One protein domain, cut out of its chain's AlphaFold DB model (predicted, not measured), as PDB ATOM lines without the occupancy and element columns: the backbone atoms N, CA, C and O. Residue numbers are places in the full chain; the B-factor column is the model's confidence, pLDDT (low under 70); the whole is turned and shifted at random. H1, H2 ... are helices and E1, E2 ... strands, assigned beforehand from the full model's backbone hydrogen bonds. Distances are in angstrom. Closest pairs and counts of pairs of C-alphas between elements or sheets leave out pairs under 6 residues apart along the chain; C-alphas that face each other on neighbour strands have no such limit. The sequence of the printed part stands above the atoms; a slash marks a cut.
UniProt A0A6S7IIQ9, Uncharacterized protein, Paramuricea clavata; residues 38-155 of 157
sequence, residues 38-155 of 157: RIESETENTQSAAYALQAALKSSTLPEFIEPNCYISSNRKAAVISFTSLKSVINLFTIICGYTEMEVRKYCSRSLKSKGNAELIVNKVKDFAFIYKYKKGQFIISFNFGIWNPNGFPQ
ATOM      1  N   ARG A  38     -26.138 -38.414 -26.050       55.03
ATOM      2  CA  ARG A  38     -25.466 -39.710 -25.896       55.03
ATOM      3  C   ARG A  38     -24.455 -39.921 -27.011       55.03
ATOM      4  O   ARG A  38     -24.841 -40.076 -28.166       55.03
ATOM      5  N   ILE A  39     -23.181 -39.996 -26.643       56.25
ATOM      6  CA  ILE A  39     -22.093 -40.350 -27.559       56.25
ATOM      7  C   ILE A  39     -21.777 -41.833 -27.358       56.25
ATOM      8  O   ILE A  39     -21.471 -42.237 -26.238       56.25
ATOM      9  N   GLU A  40     -21.872 -42.645 -28.416       51.12
ATOM     10  CA  GLU A  40     -21.541 -44.079 -28.395       51.12
ATOM     11  C   GLU A  40     -20.201 -44.329 -29.109       51.12
ATOM     12  O   GLU A  40     -19.968 -43.817 -30.201       51.12
ATOM     13  N   SER A  41     -19.326 -45.144 -28.512       51.56
ATOM     14  CA  SER A  41     -18.097 -45.636 -29.149       51.56
ATOM     15  C   SER A  41     -18.015 -47.167 -29.069       51.56
ATOM     16  O   SER A  41     -18.377 -47.768 -28.050       51.56
ATOM     17  N   GLU A  42     -17.546 -47.800 -30.148       46.66
ATOM     18  CA  GLU A  42     -17.388 -49.255 -30.283       46.66
ATOM     19  C   GLU A  42     -15.910 -49.589 -30.525       46.66
ATOM     20  O   GLU A  42     -15.415 -49.481 -31.644       46.66
ATOM     21  N   THR A  43     -15.174 -49.979 -29.479       47.41
ATOM     22  CA  THR A  43     -13.807 -50.515 -29.632       47.41
ATOM     23  C   THR A  43     -13.530 -51.631 -28.621       47.41
ATOM     24  O   THR A  43     -13.974 -51.562 -27.475       47.41
ATOM     25  N   GLU A  44     -12.761 -52.659 -29.007       45.59
ATOM     26  CA  GLU A  44     -12.403 -53.805 -28.142       45.59
ATOM     27  C   GLU A  44     -11.632 -53.399 -26.868       45.59
ATOM     28  O   GLU A  44     -11.700 -54.093 -25.855       45.59
ATOM     29  N   ASN A  45     -10.959 -52.241 -26.866       55.91
ATOM     30  CA  ASN A  45     -10.203 -51.739 -25.710       55.91
ATOM     31  C   ASN A  45     -11.060 -51.003 -24.660       55.91
ATOM     32  O   ASN A  45     -10.583 -50.721 -23.557       55.91
ATOM     33  N   THR A  46     -12.330 -50.710 -24.959       61.19
ATOM     34  CA  THR A  46     -13.232 -49.986 -24.042       61.19
ATOM     35  C   THR A  46     -13.565 -50.771 -22.776       61.19
ATOM     36  O   THR A  46     -13.789 -50.166 -21.728       61.19
ATOM     37  N   GLN A  47     -13.551 -52.109 -22.827       67.38
ATOM     38  CA  GLN A  47     -13.878 -52.950 -21.676       67.38
ATOM     39  C   GLN A  47     -12.873 -52.781 -20.535       67.38
ATOM     40  O   GLN A  47     -13.250 -52.508 -19.394       67.38
ATOM     41  N   SER A  48     -11.587 -52.939 -20.851       66.62
ATOM     42  CA  SER A  48     -10.496 -52.827 -19.883       66.62
ATOM     43  C   SER A  48     -10.412 -51.415 -19.312       66.62
ATOM     44  O   SER A  48     -10.250 -51.253 -18.105       66.62
ATOM     45  N   ALA A  49     -10.605 -50.396 -20.155       69.00
ATOM     46  CA  ALA A  49     -10.625 -49.003 -19.726       69.00
ATOM     47  C   ALA A  49     -11.804 -48.698 -18.785       69.00
ATOM     48  O   ALA A  49     -11.605 -48.096 -17.731       69.00
ATOM     49  N   ALA A  50     -13.012 -49.173 -19.106       72.06
ATOM     50  CA  ALA A  50     -14.185 -48.990 -18.254       72.06
ATOM     51  C   ALA A  50     -14.012 -49.663 -16.881       72.06
ATOM     52  O   ALA A  50     -14.360 -49.075 -15.856       72.06
ATOM     53  N   TYR A  51     -13.436 -50.871 -16.835       76.00
ATOM     54  CA  TYR A  51     -13.127 -51.540 -15.569       76.00
ATOM     55  C   TYR A  51     -12.032 -50.828 -14.776       76.00
ATOM     56  O   TYR A  51     -12.176 -50.681 -13.562       76.00
ATOM     57  N   ALA A  52     -10.967 -50.370 -15.437       78.19
ATOM     58  CA  ALA A  52      -9.887 -49.632 -14.789       78.19
ATOM     59  C   ALA A  52     -10.397 -48.321 -14.180       78.19
ATOM     60  O   ALA A  52     -10.137 -48.050 -13.009       78.19
ATOM     61  N   LEU A  53     -11.196 -47.556 -14.932       81.56
ATOM     62  CA  LEU A  53     -11.833 -46.337 -14.443       81.56
ATOM     63  C   LEU A  53     -12.746 -46.629 -13.249       81.56
ATOM     64  O   LEU A  53     -12.674 -45.949 -12.227       81.56
ATOM     65  N   GLN A  54     -13.575 -47.671 -13.344       84.56
ATOM     66  CA  GLN A  54     -14.461 -48.049 -12.248       84.56
ATOM     67  C   GLN A  54     -13.675 -48.433 -10.986       84.56
ATOM     68  O   GLN A  54     -14.049 -48.028  -9.887       84.56
ATOM     69  N   ALA A  55     -12.603 -49.212 -11.132       83.38
ATOM     70  CA  ALA A  55     -11.752 -49.616 -10.020       83.38
ATOM     71  C   ALA A  55     -11.046 -48.411  -9.381       83.38
ATOM     72  O   ALA A  55     -11.065 -48.289  -8.160       83.38
ATOM     73  N   ALA A  56     -10.493 -47.507 -10.197       84.50
ATOM     74  CA  ALA A  56      -9.806 -46.304  -9.736       84.50
ATOM     75  C   ALA A  56     -10.737 -45.350  -8.974       84.50
ATOM     76  O   ALA A  56     -10.361 -44.810  -7.938       84.50
ATOM     77  N   LEU A  57     -11.968 -45.161  -9.455       87.31
ATOM     78  CA  LEU A  57     -12.936 -44.309  -8.767       87.31
ATOM     79  C   LEU A  57     -13.461 -44.960  -7.483       87.31
ATOM     80  O   LEU A  57     -13.574 -44.278  -6.471       87.31
ATOM     81  N   LYS A  58     -13.700 -46.279  -7.476       87.75
ATOM     82  CA  LYS A  58     -14.102 -47.012  -6.260       87.75
ATOM     83  C   LYS A  58     -13.037 -46.998  -5.163       87.75
ATOM     84  O   LYS A  58     -13.391 -47.079  -3.992       87.75
ATOM     85  N   SER A  59     -11.755 -46.955  -5.525       88.62
ATOM     86  CA  SER A  59     -10.650 -46.875  -4.563       88.62
ATOM     87  C   SER A  59     -10.274 -45.441  -4.185       88.62
ATOM     88  O   SER A  59      -9.434 -45.249  -3.304       88.62
ATOM     89  N   SER A  60     -10.867 -44.437  -4.833       88.25
ATOM     90  CA  SER A  60     -10.560 -43.039  -4.565       88.25
ATOM     91  C   SER A  60     -11.103 -42.591  -3.209       88.25
ATOM     92  O   SER A  60     -12.224 -42.914  -2.824       88.25
ATOM     93  N   THR A  61     -10.313 -41.783  -2.504       90.44
ATOM     94  CA  THR A  61     -10.721 -41.088  -1.275       90.44
ATOM     95  C   THR A  61     -11.091 -39.625  -1.527       90.44
ATOM     96  O   THR A  61     -11.383 -38.893  -0.580       90.44
ATOM     97  N   LEU A  62     -11.070 -39.180  -2.789       90.50
ATOM     98  CA  LEU A  62     -11.398 -37.804  -3.144       90.50
ATOM     99  C   LEU A  62     -12.901 -37.548  -2.936       90.50
ATOM    100  O   LEU A  62     -13.715 -38.300  -3.484       90.50
ATOM    101  N   PRO A  63     -13.296 -36.484  -2.206       92.44
ATOM    102  CA  PRO A  63     -14.703 -36.146  -1.961       92.44
ATOM    103  C   PRO A  63     -15.555 -36.008  -3.231       92.44
ATOM    104  O   PRO A  63     -16.770 -36.203  -3.210       92.44
ATOM    105  N   GLU A  64     -14.929 -35.658  -4.350       92.44
ATOM    106  CA  GLU A  64     -15.575 -35.529  -5.651       92.44
ATOM    107  C   GLU A  64     -15.979 -36.873  -6.271       92.44
ATOM    108  O   GLU A  64     -16.894 -36.903  -7.097       92.44
ATOM    109  N   PHE A  65     -15.332 -37.972  -5.879       93.38
ATOM    110  CA  PHE A  65     -15.520 -39.309  -6.456       93.38
ATOM    111  C   PHE A  65     -16.230 -40.290  -5.519       93.38
ATOM    112  O   PHE A  65     -16.344 -41.472  -5.840       93.38
ATOM    113  N   ILE A  66     -16.779 -39.786  -4.415       91.94
ATOM    114  CA  ILE A  66     -17.614 -40.533  -3.473       91.94
ATOM    115  C   ILE A  66     -19.040 -39.967  -3.438       91.94
ATOM    116  O   ILE A  66     -19.306 -38.853  -3.905       91.94
ATOM    117  N   GLU A  67     -19.973 -40.726  -2.866       91.69
ATOM    118  CA  GLU A  67     -21.339 -40.250  -2.658       91.69
ATOM    119  C   GLU A  67     -21.355 -39.007  -1.745       91.69
ATOM    120  O   GLU A  67     -20.603 -38.944  -0.768       91.69
ATOM    121  N   PRO A  68     -22.199 -37.997  -2.035       93.00
ATOM    122  CA  PRO A  68     -23.278 -38.001  -3.030       93.00
ATOM    123  C   PRO A  68     -22.880 -37.474  -4.422       93.00
ATOM    124  O   PRO A  68     -23.759 -37.301  -5.264       93.00
ATOM    125  N   ASN A  69     -21.599 -37.165  -4.655       92.56
ATOM    126  CA  ASN A  69     -21.123 -36.501  -5.876       92.56
ATOM    127  C   ASN A  69     -20.867 -37.469  -7.037       92.56
ATOM    128  O   ASN A  69     -20.942 -37.068  -8.198       92.56
ATOM    129  N   CYS A  70     -20.569 -38.728  -6.717       94.44
ATOM    130  CA  CYS A  70     -20.318 -39.804  -7.663       94.44
ATOM    131  C   CYS A  70     -21.013 -41.083  -7.189       94.44
ATOM    132  O   CYS A  70     -20.888 -41.461  -6.025       94.44
ATOM    133  N   TYR A  71     -21.708 -41.757  -8.100       94.69
ATOM    134  CA  TYR A  71     -22.336 -43.055  -7.887       94.69
ATOM    135  C   TYR A  71     -21.761 -44.059  -8.870       94.69
ATOM    136  O   TYR A  71     -21.697 -43.812 -10.076       94.69
ATOM    137  N   ILE A  72     -21.381 -45.227  -8.365       93.69
ATOM    138  CA  ILE A  72     -20.804 -46.288  -9.182       93.69
ATOM    139  C   ILE A  72     -21.615 -47.554  -8.974       93.69
ATOM    140  O   ILE A  72     -21.646 -48.116  -7.883       93.69
ATOM    141  N   SER A  73     -22.236 -48.040 -10.043       91.88
ATOM    142  CA  SER A  73     -23.075 -49.234 -10.001       91.88
ATOM    143  C   SER A  73     -22.784 -50.153 -11.180       91.88
ATOM    144  O   SER A  73     -22.310 -49.732 -12.236       91.88
ATOM    145  N   SER A  74     -23.039 -51.443 -11.007       90.88
ATOM    146  CA  SER A  74     -22.964 -52.416 -12.091       90.88
ATOM    147  C   SER A  74     -23.997 -53.518 -11.904       90.88
ATOM    148  O   SER A  74     -24.392 -53.867 -10.793       90.88
ATOM    149  N   ASN A  75     -24.453 -54.074 -13.020       91.06
ATOM    150  CA  ASN A  75     -25.316 -55.250 -13.045       91.06
ATOM    151  C   ASN A  75     -24.864 -56.207 -14.158       91.06
ATOM    152  O   ASN A  75     -23.792 -56.055 -14.720       91.06
ATOM    153  N   ARG A  76     -25.668 -57.215 -14.515       89.12
ATOM    154  CA  ARG A  76     -25.301 -58.164 -15.590       89.12
ATOM    155  C   ARG A  76     -25.309 -57.557 -17.004       89.12
ATOM    156  O   ARG A  76     -24.875 -58.213 -17.946       89.12
ATOM    157  N   LYS A  77     -25.875 -56.359 -17.184       89.50
ATOM    158  CA  LYS A  77     -26.071 -55.700 -18.487       89.50
ATOM    159  C   LYS A  77     -25.072 -54.566 -18.725       89.50
ATOM    160  O   LYS A  77     -24.611 -54.430 -19.857       89.50
ATOM    161  N   ALA A  78     -24.761 -53.776 -17.698       89.31
ATOM    162  CA  ALA A  78     -23.882 -52.620 -17.821       89.31
ATOM    163  C   ALA A  78     -23.183 -52.237 -16.504       89.31
ATOM    164  O   ALA A  78     -23.671 -52.554 -15.416       89.31
ATOM    165  N   ALA A  79     -22.072 -51.514 -16.638       89.25
ATOM    166  CA  ALA A  79     -21.469 -50.690 -15.592       89.25
ATOM    167  C   ALA A  79     -21.833 -49.223 -15.829       89.25
ATOM    168  O   ALA A  79     -21.861 -48.777 -16.974       89.25
ATOM    169  N   VAL A  80     -22.092 -48.491 -14.751       91.31
ATOM    170  CA  VAL A  80     -22.423 -47.066 -14.770       91.31
ATOM    171  C   VAL A  80     -21.579 -46.337 -13.731       91.31
ATOM    172  O   VAL A  80     -21.437 -46.802 -12.597       91.31
ATOM    173  N   ILE A  81     -21.033 -45.195 -14.127       92.12
ATOM    174  CA  ILE A  81     -20.422 -44.194 -13.254       92.12
ATOM    175  C   ILE A  81     -21.192 -42.903 -13.515       92.12
ATOM    176  O   ILE A  81     -21.209 -42.443 -14.651       92.12
ATOM    177  N   SER A  82     -21.845 -42.350 -12.502       94.81
ATOM    178  CA  SER A  82     -22.675 -41.147 -12.610       94.81
ATOM    179  C   SER A  82     -22.160 -40.068 -11.663       94.81
ATOM    180  O   SER A  82     -21.846 -40.353 -10.509       94.81
ATOM    181  N   PHE A  83     -22.072 -38.835 -12.147       94.81
ATOM    182  CA  PHE A  83     -21.636 -37.659 -11.410       94.81
ATOM    183  C   PHE A  83     -22.783 -36.663 -11.292       94.81
ATOM    184  O   PHE A  83     -23.437 -36.328 -12.276       94.81
ATOM    185  N   THR A  84     -22.983 -36.135 -10.088       94.38
ATOM    186  CA  THR A  84     -24.050 -35.167  -9.775       94.38
ATOM    187  C   THR A  84     -23.510 -33.770  -9.472       94.38
ATOM    188  O   THR A  84     -24.250 -32.885  -9.041       94.38
ATOM    189  N   SER A  85     -22.212 -33.559  -9.693       92.88
ATOM    190  CA  SER A  85     -21.531 -32.284  -9.505       92.88
ATOM    191  C   SER A  85     -20.622 -31.989 -10.689       92.88
ATOM    192  O   SER A  85     -19.768 -32.805 -11.048       92.88
ATOM    193  N   LEU A  86     -20.749 -30.784 -11.248       89.50
ATOM    194  CA  LEU A  86     -19.869 -30.307 -12.316       89.50
ATOM    195  C   LEU A  86     -18.399 -30.306 -11.874       89.50
ATOM    196  O   LEU A  86     -17.518 -30.618 -12.669       89.50
ATOM    197  N   LYS A  87     -18.127 -30.029 -10.592       91.81
ATOM    198  CA  LYS A  87     -16.766 -30.073 -10.038       91.81
ATOM    199  C   LYS A  87     -16.145 -31.464 -10.177       91.81
ATOM    200  O   LYS A  87     -14.978 -31.576 -10.537       91.81
ATOM    201  N   SER A  88     -16.921 -32.516  -9.923       93.19
ATOM    202  CA  SER A  88     -16.445 -33.894 -10.050       93.19
ATOM    203  C   SER A  88     -16.121 -34.251 -11.490       93.19
ATOM    204  O   SER A  88     -15.093 -34.869 -11.748       93.19
ATOM    205  N   VAL A  89     -16.965 -33.811 -12.422       89.94
ATOM    206  CA  VAL A  89     -16.720 -33.991 -13.853       89.94
ATOM    207  C   VAL A  89     -15.432 -33.277 -14.256       89.94
ATOM    208  O   VAL A  89     -14.536 -33.912 -14.802       89.94
ATOM    209  N   ILE A  90     -15.278 -32.000 -13.895       89.81
ATOM    210  CA  ILE A  90     -14.071 -31.226 -14.209       89.81
ATOM    211  C   ILE A  90     -12.812 -31.902 -13.649       89.81
ATOM    212  O   ILE A  90     -11.856 -32.117 -14.390       89.81
ATOM    213  N   ASN A  91     -12.828 -32.301 -12.372       89.12
ATOM    214  CA  ASN A  91     -11.694 -32.979 -11.743       89.12
ATOM    215  C   ASN A  91     -11.342 -34.289 -12.449       89.12
ATOM    216  O   ASN A  91     -10.164 -34.585 -12.634       89.12
ATOM    217  N   LEU A  92     -12.346 -35.072 -12.852       88.31
ATOM    218  CA  LEU A  92     -12.108 -36.300 -13.596       88.31
ATOM    219  C   LEU A  92     -11.396 -36.007 -14.919       88.31
ATOM    220  O   LEU A  92     -10.364 -36.616 -15.187       88.31
ATOM    221  N   PHE A  93     -11.919 -35.075 -15.718       82.62
ATOM    222  CA  PHE A  93     -11.338 -34.715 -17.013       82.62
ATOM    223  C   PHE A  93      -9.921 -34.147 -16.874       82.62
ATOM    224  O   PHE A  93      -9.033 -34.534 -17.628       82.62
ATOM    225  N   THR A  94      -9.660 -33.326 -15.854       80.88
ATOM    226  CA  THR A  94      -8.304 -32.858 -15.532       80.88
ATOM    227  C   THR A  94      -7.345 -34.021 -15.260       80.88
ATOM    228  O   THR A  94      -6.222 -34.016 -15.757       80.88
ATOM    229  N   ILE A  95      -7.786 -35.048 -14.523       80.94
ATOM    230  CA  ILE A  95      -6.952 -36.216 -14.200       80.94
ATOM    231  C   ILE A  95      -6.703 -37.094 -15.433       80.94
ATOM    232  O   ILE A  95      -5.571 -37.516 -15.654       80.94
ATOM    233  N   ILE A  96      -7.738 -37.396 -16.223       76.69
ATOM    234  CA  ILE A  96      -7.631 -38.371 -17.324       76.69
ATOM    235  C   ILE A  96      -7.041 -37.773 -18.609       76.69
ATOM    236  O   ILE A  96      -6.383 -38.492 -19.356       76.69
ATOM    237  N   CYS A  97      -7.266 -36.480 -18.868       73.12
ATOM    238  CA  CYS A  97      -6.752 -35.787 -20.054       73.12
ATOM    239  C   CYS A  97      -5.429 -35.061 -19.781       73.12
ATOM    240  O   CYS A  97      -4.759 -34.644 -20.718       73.12
ATOM    241  N   GLY A  98      -5.057 -34.868 -18.511       73.88
ATOM    242  CA  GLY A  98      -3.900 -34.049 -18.142       73.88
ATOM    243  C   GLY A  98      -4.088 -32.554 -18.426       73.88
ATOM    244  O   GLY A  98      -3.108 -31.813 -18.457       73.88
ATOM    245  N   TYR A  99      -5.328 -32.108 -18.640       79.12
ATOM    246  CA  TYR A  99      -5.672 -30.710 -18.893       79.12
ATOM    247  C   TYR A  99      -5.823 -29.918 -17.599       79.12
ATOM    248  O   TYR A  99      -6.257 -30.433 -16.568       79.12
ATOM    249  N   THR A 100      -5.546 -28.621 -17.664       82.75
ATOM    250  CA  THR A 100      -5.844 -27.694 -16.573       82.75
ATOM    251  C   THR A 100      -7.352 -27.552 -16.367       82.75
ATOM    252  O   THR A 100      -8.155 -27.725 -17.284       82.75
ATOM    253  N   GLU A 101      -7.755 -27.165 -15.156       84.12
ATOM    254  CA  GLU A 101      -9.166 -26.903 -14.845       84.12
ATOM    255  C   GLU A 101      -9.783 -25.867 -15.805       84.12
ATOM    256  O   GLU A 101     -10.937 -25.986 -16.209       84.12
ATOM    257  N   MET A 102      -9.001 -24.857 -16.203       84.12
ATOM    258  CA  MET A 102      -9.439 -23.802 -17.118       84.12
ATOM    259  C   MET A 102      -9.730 -24.343 -18.522       84.12
ATOM    260  O   MET A 102     -10.734 -23.964 -19.126       84.12
ATOM    261  N   GLU A 103      -8.883 -25.240 -19.026       78.69
ATOM    262  CA  GLU A 103      -9.085 -25.893 -20.321       78.69
ATOM    263  C   GLU A 103     -10.337 -26.768 -20.294       78.69
ATOM    264  O   GLU A 103     -11.202 -26.621 -21.153       78.69
ATOM    265  N   VAL A 104     -10.506 -27.591 -19.256       78.56
ATOM    266  CA  VAL A 104     -11.702 -28.431 -19.092       78.56
ATOM    267  C   VAL A 104     -12.973 -27.586 -19.004       78.56
ATOM    268  O   VAL A 104     -13.957 -27.874 -19.682       78.56
ATOM    269  N   ARG A 105     -12.956 -26.493 -18.232       82.06
ATOM    270  CA  ARG A 105     -14.094 -25.564 -18.146       82.06
ATOM    271  C   ARG A 105     -14.467 -24.985 -19.504       82.06
ATOM    272  O   ARG A 105     -15.652 -24.871 -19.794       82.06
ATOM    273  N   LYS A 106     -13.476 -24.676 -20.341       77.00
ATOM    274  CA  LYS A 106     -13.706 -24.203 -21.707       77.00
ATOM    275  C   LYS A 106     -14.364 -25.271 -22.588       77.00
ATOM    276  O   LYS A 106     -15.158 -24.907 -23.440       77.00
ATOM    277  N   TYR A 107     -14.106 -26.561 -22.380       72.81
ATOM    278  CA  TYR A 107     -14.853 -27.628 -23.069       72.81
ATOM    279  C   TYR A 107     -16.289 -27.776 -22.549       72.81
ATOM    280  O   TYR A 107     -17.207 -28.075 -23.314       72.81
ATOM    281  N   CYS A 108     -16.502 -27.518 -21.256       75.38
ATOM    282  CA  CYS A 108     -17.824 -27.522 -20.630       75.38
ATOM    283  C   CYS A 108     -18.673 -26.279 -20.951       75.38
ATOM    284  O   CYS A 108     -19.828 -26.238 -20.535       75.38
ATOM    285  N   SER A 109     -18.134 -25.269 -21.640       75.25
ATOM    286  CA  SER A 109     -18.847 -24.030 -21.971       75.25
ATOM    287  C   SER A 109     -18.524 -23.566 -23.388       75.25
ATOM    288  O   SER A 109     -17.361 -23.336 -23.711       75.25
ATOM    289  N   ARG A 110     -19.525 -23.326 -24.231       71.31
ATOM    290  CA  ARG A 110     -19.307 -22.888 -25.611       71.31
ATOM    291  C   ARG A 110     -20.108 -21.640 -25.940       71.31
ATOM    292  O   ARG A 110     -21.313 -21.582 -25.713       71.31
ATOM    293  N   SER A 111     -19.438 -20.649 -26.524       69.19
ATOM    294  CA  SER A 111     -20.117 -19.462 -27.041       69.19
ATOM    295  C   SER A 111     -20.777 -19.778 -28.381       69.19
ATOM    296  O   SER A 111     -20.113 -20.188 -29.337       69.19
ATOM    297  N   LEU A 112     -22.092 -19.600 -28.451       66.62
ATOM    298  CA  LEU A 112     -22.883 -19.758 -29.662       66.62
ATOM    299  C   LEU A 112     -23.004 -18.394 -30.346       66.62
ATOM    300  O   LEU A 112     -23.501 -17.442 -29.744       66.62
ATOM    301  N   LYS A 113     -22.598 -18.317 -31.624       59.66
ATOM    302  CA  LYS A 113     -22.448 -17.075 -32.419       59.66
ATOM    303  C   LYS A 113     -23.655 -16.116 -32.400       59.66
ATOM    304  O   LYS A 113     -23.487 -14.952 -32.744       59.66
ATOM    305  N   SER A 114     -24.849 -16.570 -32.021       62.19
ATOM    306  CA  SER A 114     -26.078 -15.763 -32.011       62.19
ATOM    307  C   SER A 114     -27.013 -15.995 -30.814       62.19
ATOM    308  O   SER A 114     -28.075 -15.379 -30.770       62.19
ATOM    309  N   LYS A 115     -26.671 -16.873 -29.857       59.56
ATOM    310  CA  LYS A 115     -27.642 -17.385 -28.861       59.56
ATOM    311  C   LYS A 115     -27.177 -17.354 -27.396       59.56
ATOM    312  O   LYS A 115     -27.948 -17.735 -26.525       59.56
ATOM    313  N   GLY A 116     -25.968 -16.866 -27.110       67.62
ATOM    314  CA  GLY A 116     -25.402 -16.844 -25.755       67.62
ATOM    315  C   GLY A 116     -24.394 -17.970 -25.532       67.62
ATOM    316  O   GLY A 116     -23.778 -18.443 -26.486       67.62
ATOM    317  N   ASN A 117     -24.210 -18.392 -24.281       71.44
ATOM    318  CA  ASN A 117     -23.267 -19.456 -23.932       71.44
ATOM    319  C   ASN A 117     -24.034 -20.735 -23.587       71.44
ATOM    320  O   ASN A 117     -24.935 -20.704 -22.752       71.44
ATOM    321  N   ALA A 118     -23.692 -21.848 -24.229       74.31
ATOM    322  CA  ALA A 118     -24.143 -23.170 -23.817       74.31
ATOM    323  C   ALA A 118     -23.176 -23.733 -22.774       74.31
ATOM    324  O   ALA A 118     -21.968 -23.666 -22.976       74.31
ATOM    325  N   GLU A 119     -23.684 -24.296 -21.683       80.44
ATOM    326  CA  GLU A 119     -22.860 -24.863 -20.613       80.44
ATOM    327  C   GLU A 119     -23.354 -26.240 -20.183       80.44
ATOM    328  O   GLU A 119     -24.552 -26.538 -20.236       80.44
ATOM    329  N   LEU A 120     -22.411 -27.078 -19.755       81.12
ATOM    330  CA  LEU A 120     -22.662 -28.420 -19.258       81.12
ATOM    331  C   LEU A 120     -23.441 -28.333 -17.943       81.12
ATOM    332  O   LEU A 120     -22.978 -27.742 -16.964       81.12
ATOM    333  N   ILE A 121     -24.609 -28.965 -17.899       82.88
ATOM    334  CA  ILE A 121     -25.459 -29.011 -16.713       82.88
ATOM    335  C   ILE A 121     -25.221 -30.329 -15.991       82.88
ATOM    336  O   ILE A 121     -25.599 -31.393 -16.475       82.88
ATOM    337  N   VAL A 122     -24.653 -30.229 -14.789       87.19
ATOM    338  CA  VAL A 122     -24.477 -31.368 -13.884       87.19
ATOM    339  C   VAL A 122     -24.968 -30.990 -12.493       87.19
ATOM    340  O   VAL A 122     -24.431 -30.084 -11.853       87.19
ATOM    341  N   ASN A 123     -26.005 -31.674 -12.025       86.19
ATOM    342  CA  ASN A 123     -26.579 -31.504 -10.695       86.19
ATOM    343  C   ASN A 123     -27.269 -32.804 -10.235       86.19
ATOM    344  O   ASN A 123     -27.213 -33.829 -10.905       86.19
ATOM    345  N   LYS A 124     -27.952 -32.775  -9.083       84.19
ATOM    346  CA  LYS A 124     -28.650 -33.952  -8.526       84.19
ATOM    347  C   LYS A 124     -29.804 -34.486  -9.392       84.19
ATOM    348  O   LYS A 124     -30.250 -35.601  -9.153       84.19
ATOM    349  N   VAL A 125     -30.319 -33.686 -10.325       84.00
ATOM    350  CA  VAL A 125     -31.440 -34.028 -11.221       84.00
ATOM    351  C   VAL A 125     -30.945 -34.392 -12.623       84.00
ATOM    352  O   VAL A 125     -31.542 -35.235 -13.286       84.00
ATOM    353  N   LYS A 126     -29.873 -33.741 -13.080       83.69
ATOM    354  CA  LYS A 126     -29.247 -33.930 -14.389       83.69
ATOM    355  C   LYS A 126     -27.820 -34.405 -14.170       83.69
ATOM    356  O   LYS A 126     -26.935 -33.587 -13.933       83.69
ATOM    357  N   ASP A 127     -27.621 -35.711 -14.176       90.12
ATOM    358  CA  ASP A 127     -26.312 -36.308 -13.981       90.12
ATOM    359  C   ASP A 127     -25.476 -36.317 -15.269       90.12
ATOM    360  O   ASP A 127     -25.972 -36.151 -16.387       90.12
ATOM    361  N   PHE A 128     -24.172 -36.488 -15.081       89.19
ATOM    362  CA  PHE A 128     -23.225 -36.835 -16.131       89.19
ATOM    363  C   PHE A 128     -22.836 -38.298 -15.941       89.19
ATOM    364  O   PHE A 128     -22.339 -38.649 -14.872       89.19
ATOM    365  N   ALA A 129     -23.011 -39.154 -16.945       90.19
ATOM    366  CA  ALA A 129     -22.816 -40.589 -16.779       90.19
ATOM    367  C   ALA A 129     -21.929 -41.223 -17.854       90.19
ATOM    368  O   ALA A 129     -22.139 -41.042 -19.050       90.19
ATOM    369  N   PHE A 130     -20.995 -42.065 -17.415       87.00
ATOM    370  CA  PHE A 130     -20.328 -43.058 -18.249       87.00
ATOM    371  C   PHE A 130     -21.044 -44.397 -18.102       87.00
ATOM    372  O   PHE A 130     -21.236 -44.891 -16.989       87.00
ATOM    373  N   ILE A 131     -21.416 -45.011 -19.220       87.00
ATOM    374  CA  ILE A 131     -22.151 -46.272 -19.258       87.00
ATOM    375  C   ILE A 131     -21.414 -47.235 -20.180       87.00
ATOM    376  O   ILE A 131     -21.286 -46.995 -21.376       87.00
ATOM    377  N   TYR A 132     -20.991 -48.374 -19.643       84.75
ATOM    378  CA  TYR A 132     -20.404 -49.451 -20.429       84.75
ATOM    379  C   TYR A 132     -21.371 -50.632 -20.541       84.75
ATOM    380  O   TYR A 132     -21.677 -51.291 -19.545       84.75
ATOM    381  N   LYS A 133     -21.861 -50.918 -21.753       85.19
ATOM    382  CA  LYS A 133     -22.782 -52.032 -22.037       85.19
ATOM    383  C   LYS A 133     -21.992 -53.290 -22.409       85.19
ATOM    384  O   LYS A 133     -21.614 -53.460 -23.567       85.19
ATOM    385  N   TYR A 134     -21.842 -54.224 -21.465       83.88
ATOM    386  CA  TYR A 134     -21.003 -55.426 -21.618       83.88
ATOM    387  C   TYR A 134     -21.290 -56.232 -22.886       83.88
ATOM    388  O   TYR A 134     -20.378 -56.568 -23.628       83.88
ATOM    389  N   LYS A 135     -22.567 -56.533 -23.157       83.56
ATOM    390  CA  LYS A 135     -22.949 -57.379 -24.302       83.56
ATOM    391  C   LYS A 135     -22.701 -56.728 -25.659       83.56
ATOM    392  O   LYS A 135     -22.620 -57.441 -26.649       83.56
ATOM    393  N   LYS A 136     -22.679 -55.398 -25.703       80.88
ATOM    394  CA  LYS A 136     -22.501 -54.642 -26.943       80.88
ATOM    395  C   LYS A 136     -21.066 -54.152 -27.130       80.88
ATOM    396  O   LYS A 136     -20.771 -53.617 -28.182       80.88
ATOM    397  N   GLY A 137     -20.205 -54.282 -26.116       75.62
ATOM    398  CA  GLY A 137     -18.873 -53.677 -26.146       75.62
ATOM    399  C   GLY A 137     -18.907 -52.151 -26.296       75.62
ATOM    400  O   GLY A 137     -17.949 -51.568 -26.787       75.62
ATOM    401  N   GLN A 138     -20.019 -51.514 -25.918       78.19
ATOM    402  CA  GLN A 138     -20.269 -50.095 -26.167       78.19
ATOM    403  C   GLN A 138     -19.952 -49.266 -24.930       78.19
ATOM    404  O   GLN A 138     -20.460 -49.561 -23.841       78.19
ATOM    405  N   PHE A 139     -19.187 -48.196 -25.123       75.25
ATOM    406  CA  PHE A 139     -18.978 -47.156 -24.124       75.25
ATOM    407  C   PHE A 139     -19.770 -45.910 -24.501       75.25
ATOM    408  O   PHE A 139     -19.675 -45.429 -25.630       75.25
ATOM    409  N   ILE A 140     -20.572 -45.427 -23.559       78.31
ATOM    410  CA  ILE A 140     -21.516 -44.335 -23.755       78.31
ATOM    411  C   ILE A 140     -21.233 -43.248 -22.740       78.31
ATOM    412  O   ILE A 140     -21.059 -43.539 -21.555       78.31
ATOM    413  N   ILE A 141     -21.252 -42.006 -23.199       80.88
ATOM    414  CA  ILE A 141     -21.202 -40.830 -22.338       80.88
ATOM    415  C   ILE A 141     -22.521 -40.092 -22.497       80.88
ATOM    416  O   ILE A 141     -22.938 -39.804 -23.618       80.88
ATOM    417  N   SER A 142     -23.191 -39.856 -21.375       83.19
ATOM    418  CA  SER A 142     -24.482 -39.187 -21.302       83.19
ATOM    419  C   SER A 142     -24.375 -37.919 -20.471       83.19
ATOM    420  O   SER A 142     -23.812 -37.937 -19.375       83.19
ATOM    421  N   PHE A 143     -24.892 -36.817 -21.005       82.62
ATOM    422  CA  PHE A 143     -24.829 -35.509 -20.366       82.62
ATOM    423  C   PHE A 143     -25.937 -34.578 -20.863       82.62
ATOM    424  O   PHE A 143     -26.679 -34.894 -21.794       82.62
ATOM    425  N   ASN A 144     -26.064 -33.421 -20.209       80.00
ATOM    426  CA  ASN A 144     -27.050 -32.396 -20.535       80.00
ATOM    427  C   ASN A 144     -26.347 -31.048 -20.745       80.00
ATOM    428  O   ASN A 144     -25.476 -30.682 -19.957       80.00
ATOM    429  N   PHE A 145     -26.780 -30.286 -21.748       77.19
ATOM    430  CA  PHE A 145     -26.350 -28.907 -21.984       77.19
ATOM    431  C   PHE A 145     -27.519 -27.934 -21.851       77.19
ATOM    432  O   PHE A 145     -28.673 -28.290 -22.092       77.19
ATOM    433  N   GLY A 146     -27.209 -26.691 -21.485       71.81
ATOM    434  CA  GLY A 146     -28.187 -25.612 -21.435       71.81
ATOM    435  C   GLY A 146     -27.660 -24.291 -21.944       71.81
ATOM    436  O   GLY A 146     -26.505 -23.952 -21.705       71.81
ATOM    437  N   ILE A 147     -28.513 -23.533 -22.634       71.38
ATOM    438  CA  ILE A 147     -28.186 -22.186 -23.109       71.38
ATOM    439  C   ILE A 147     -28.461 -21.203 -21.983       71.38
ATOM    440  O   ILE A 147     -29.589 -21.087 -21.519       71.38
ATOM    441  N   TRP A 148     -27.454 -20.456 -21.561       65.69
ATOM    442  CA  TRP A 148     -27.616 -19.358 -20.624       65.69
ATOM    443  C   TRP A 148     -27.943 -18.086 -21.398       65.69
ATOM    444  O   TRP A 148     -27.273 -17.733 -22.373       65.69
ATOM    445  N   ASN A 149     -28.997 -17.389 -20.977       60.91
ATOM    446  CA  ASN A 149     -29.310 -16.085 -21.539       60.91
ATOM    447  C   ASN A 149     -28.224 -15.059 -21.144       60.91
ATOM    448  O   ASN A 149     -27.495 -15.266 -20.170       60.91
ATOM    449  N   PRO A 150     -28.136 -13.913 -21.844       58.00
ATOM    450  CA  PRO A 150     -27.170 -12.861 -21.516       58.00
ATOM    451  C   PRO A 150     -27.274 -12.306 -20.085       58.00
ATOM    452  O   PRO A 150     -26.343 -11.662 -19.614       58.00
ATOM    453  N   ASN A 151     -28.387 -12.558 -19.389       60.19
ATOM    454  CA  ASN A 151     -28.616 -12.138 -18.008       60.19
ATOM    455  C   ASN A 151     -28.138 -13.181 -16.977       60.19
ATOM    456  O   ASN A 151     -28.343 -12.980 -15.784       60.19
ATOM    457  N   GLY A 152     -27.520 -14.285 -17.414       54.59
ATOM    458  CA  GLY A 152     -26.972 -15.311 -16.526       54.59
ATOM    459  C   GLY A 152     -28.013 -16.280 -15.968       54.59
ATOM    460  O   GLY A 152     -27.811 -16.824 -14.886       54.59
ATOM    461  N   PHE A 153     -29.113 -16.516 -16.686       53.06
ATOM    462  CA  PHE A 153     -30.104 -17.531 -16.318       53.06
ATOM    463  C   PHE A 153     -30.170 -18.640 -17.374       53.06
ATOM    464  O   PHE A 153     -30.190 -18.326 -18.570       53.06
ATOM    465  N   PRO A 154     -30.262 -19.919 -16.971       55.69
ATOM    466  CA  PRO A 154     -30.478 -21.009 -17.912       55.69
ATOM    467  C   PRO A 154     -31.826 -20.826 -18.628       55.69
ATOM    468  O   PRO A 154     -32.870 -20.681 -17.992       55.69
ATOM    469  N   GLN A 155     -31.814 -20.830 -19.960       57.03
ATOM    470  CA  GLN A 155     -33.007 -20.896 -20.800       57.03
ATOM    471  C   GLN A 155     -33.523 -22.334 -20.807       57.03
ATOM    472  O   GLN A 155     -33.325 -23.087 -21.757       57.03
TER     473      GLN A 155
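Overview. This is residues 38 to 155 of the 157 residues of an uncharacterized protein of Paramuricea clavata (UniProt A0A6S7IIQ9). A twisted antiparallel sheet makes a long wall, with helix H1 slantwise over one part of it and helices H2 and H3, joined at a corner, grazing it farther along. The long strand E7 runs through both parts of the sheet: E1 and E6 pair with its first part, with E3 and E2 following beyond E6, while E5, with E4 beyond it, pairs with its last part. The printed part has 118 residues with three named helices and seven named strands, in the order E1 H1 E2 E3 H2 H3 E4 E5 E6 E7; the class is mixed, helices and strands. The sheet is branched at E7 and its neighbour pairs are antiparallel. The whole is compact, with a radius of gyration of the C-alphas of 15.3 A and spans of 45 by 31 by 28 A.

Arrangement. E1, residues 38 to 42, is an edge strand and the antiparallel neighbour of E7, residues 138 to 148, at 156 degrees, with N 41 and O 139 2.9 A apart. H1, residues 46 to 58, is on the sheet at a height of 9.2 A. It lies over E3, residues 78 to 83, over E6, residues 128 to 133, and only just over E2, residues 70 to 74, on which 3 of its C-alphas fall. On the local plane H1 and E3 stand at 48 degrees, slantwise to the strands; the closest C-alphas of H1 and E6 are those of Ala 50 and Tyr 132, 6.6 A apart. E2 and E3 form a hairpin, with N 71 and O 82 2.8 A apart. E6 lies on the other side of E3 from E2, antiparallel to E3, with N 83 and O 128 2.7 A apart. H2, residues 86 to 97, only grazes the sheet with residues 86 to 92; its closest C-alphas with E3 are those of Val 89 and Phe 83, 6.6 A apart. H2 touches H3, residues 101 to 107, with residues 90 to 94 alone; their lines are about perpendicular at 82 degrees, and the C-alphas of Thr 94 and Glu 101 are the closest, 6.1 A apart. H3 only grazes the sheet with residues 105 to 107, and is only just on it, with 5 pairs of C-alphas within 10 A. E4, residues 109 to 112, and E5, residues 116 to 121, form a hairpin, with N 110 and O 118 2.8 A apart. E5 and E7 are antiparallel at 137 degrees, with N 119 and O 146 2.8 A apart. E6 and E7 form a hairpin, with N 131 and O 140 2.8 A apart; E1 and E6 lie on opposite sides of E7. In H1, H2 and H3 every O i to N i+4 pair is within hydrogen-bond range. H1 is apart from H2 and from H3.

Along the chain. E1 begins at C-alpha 38, (-25.466, -39.710, -25.896). H1 measures 18.0 A from first to last C-alpha and begins at C-alpha 46, (-13.232, -49.986, -24.042). E3 measures 16.4 A, H2 16.2 A, E6 16.3 A and E5 15.2 A. E7, the longest strand, measures 32.1 A and ends at C-alpha 148, (-27.616, -19.358, -20.624).

Size, cuts and confidence. The two C-alphas farthest apart are those of Arg 76 and Asn 151, at 46.2 A. The printed part has no cut. The link from H1 to E2, with 11 residues, is long, and the link from E5 to E6, with 6, is short. The mean pLDDT of the printed part of this model is 78.9, and 26 residues are under 70: 38 to 49, 111 to 116 and 148 to 155.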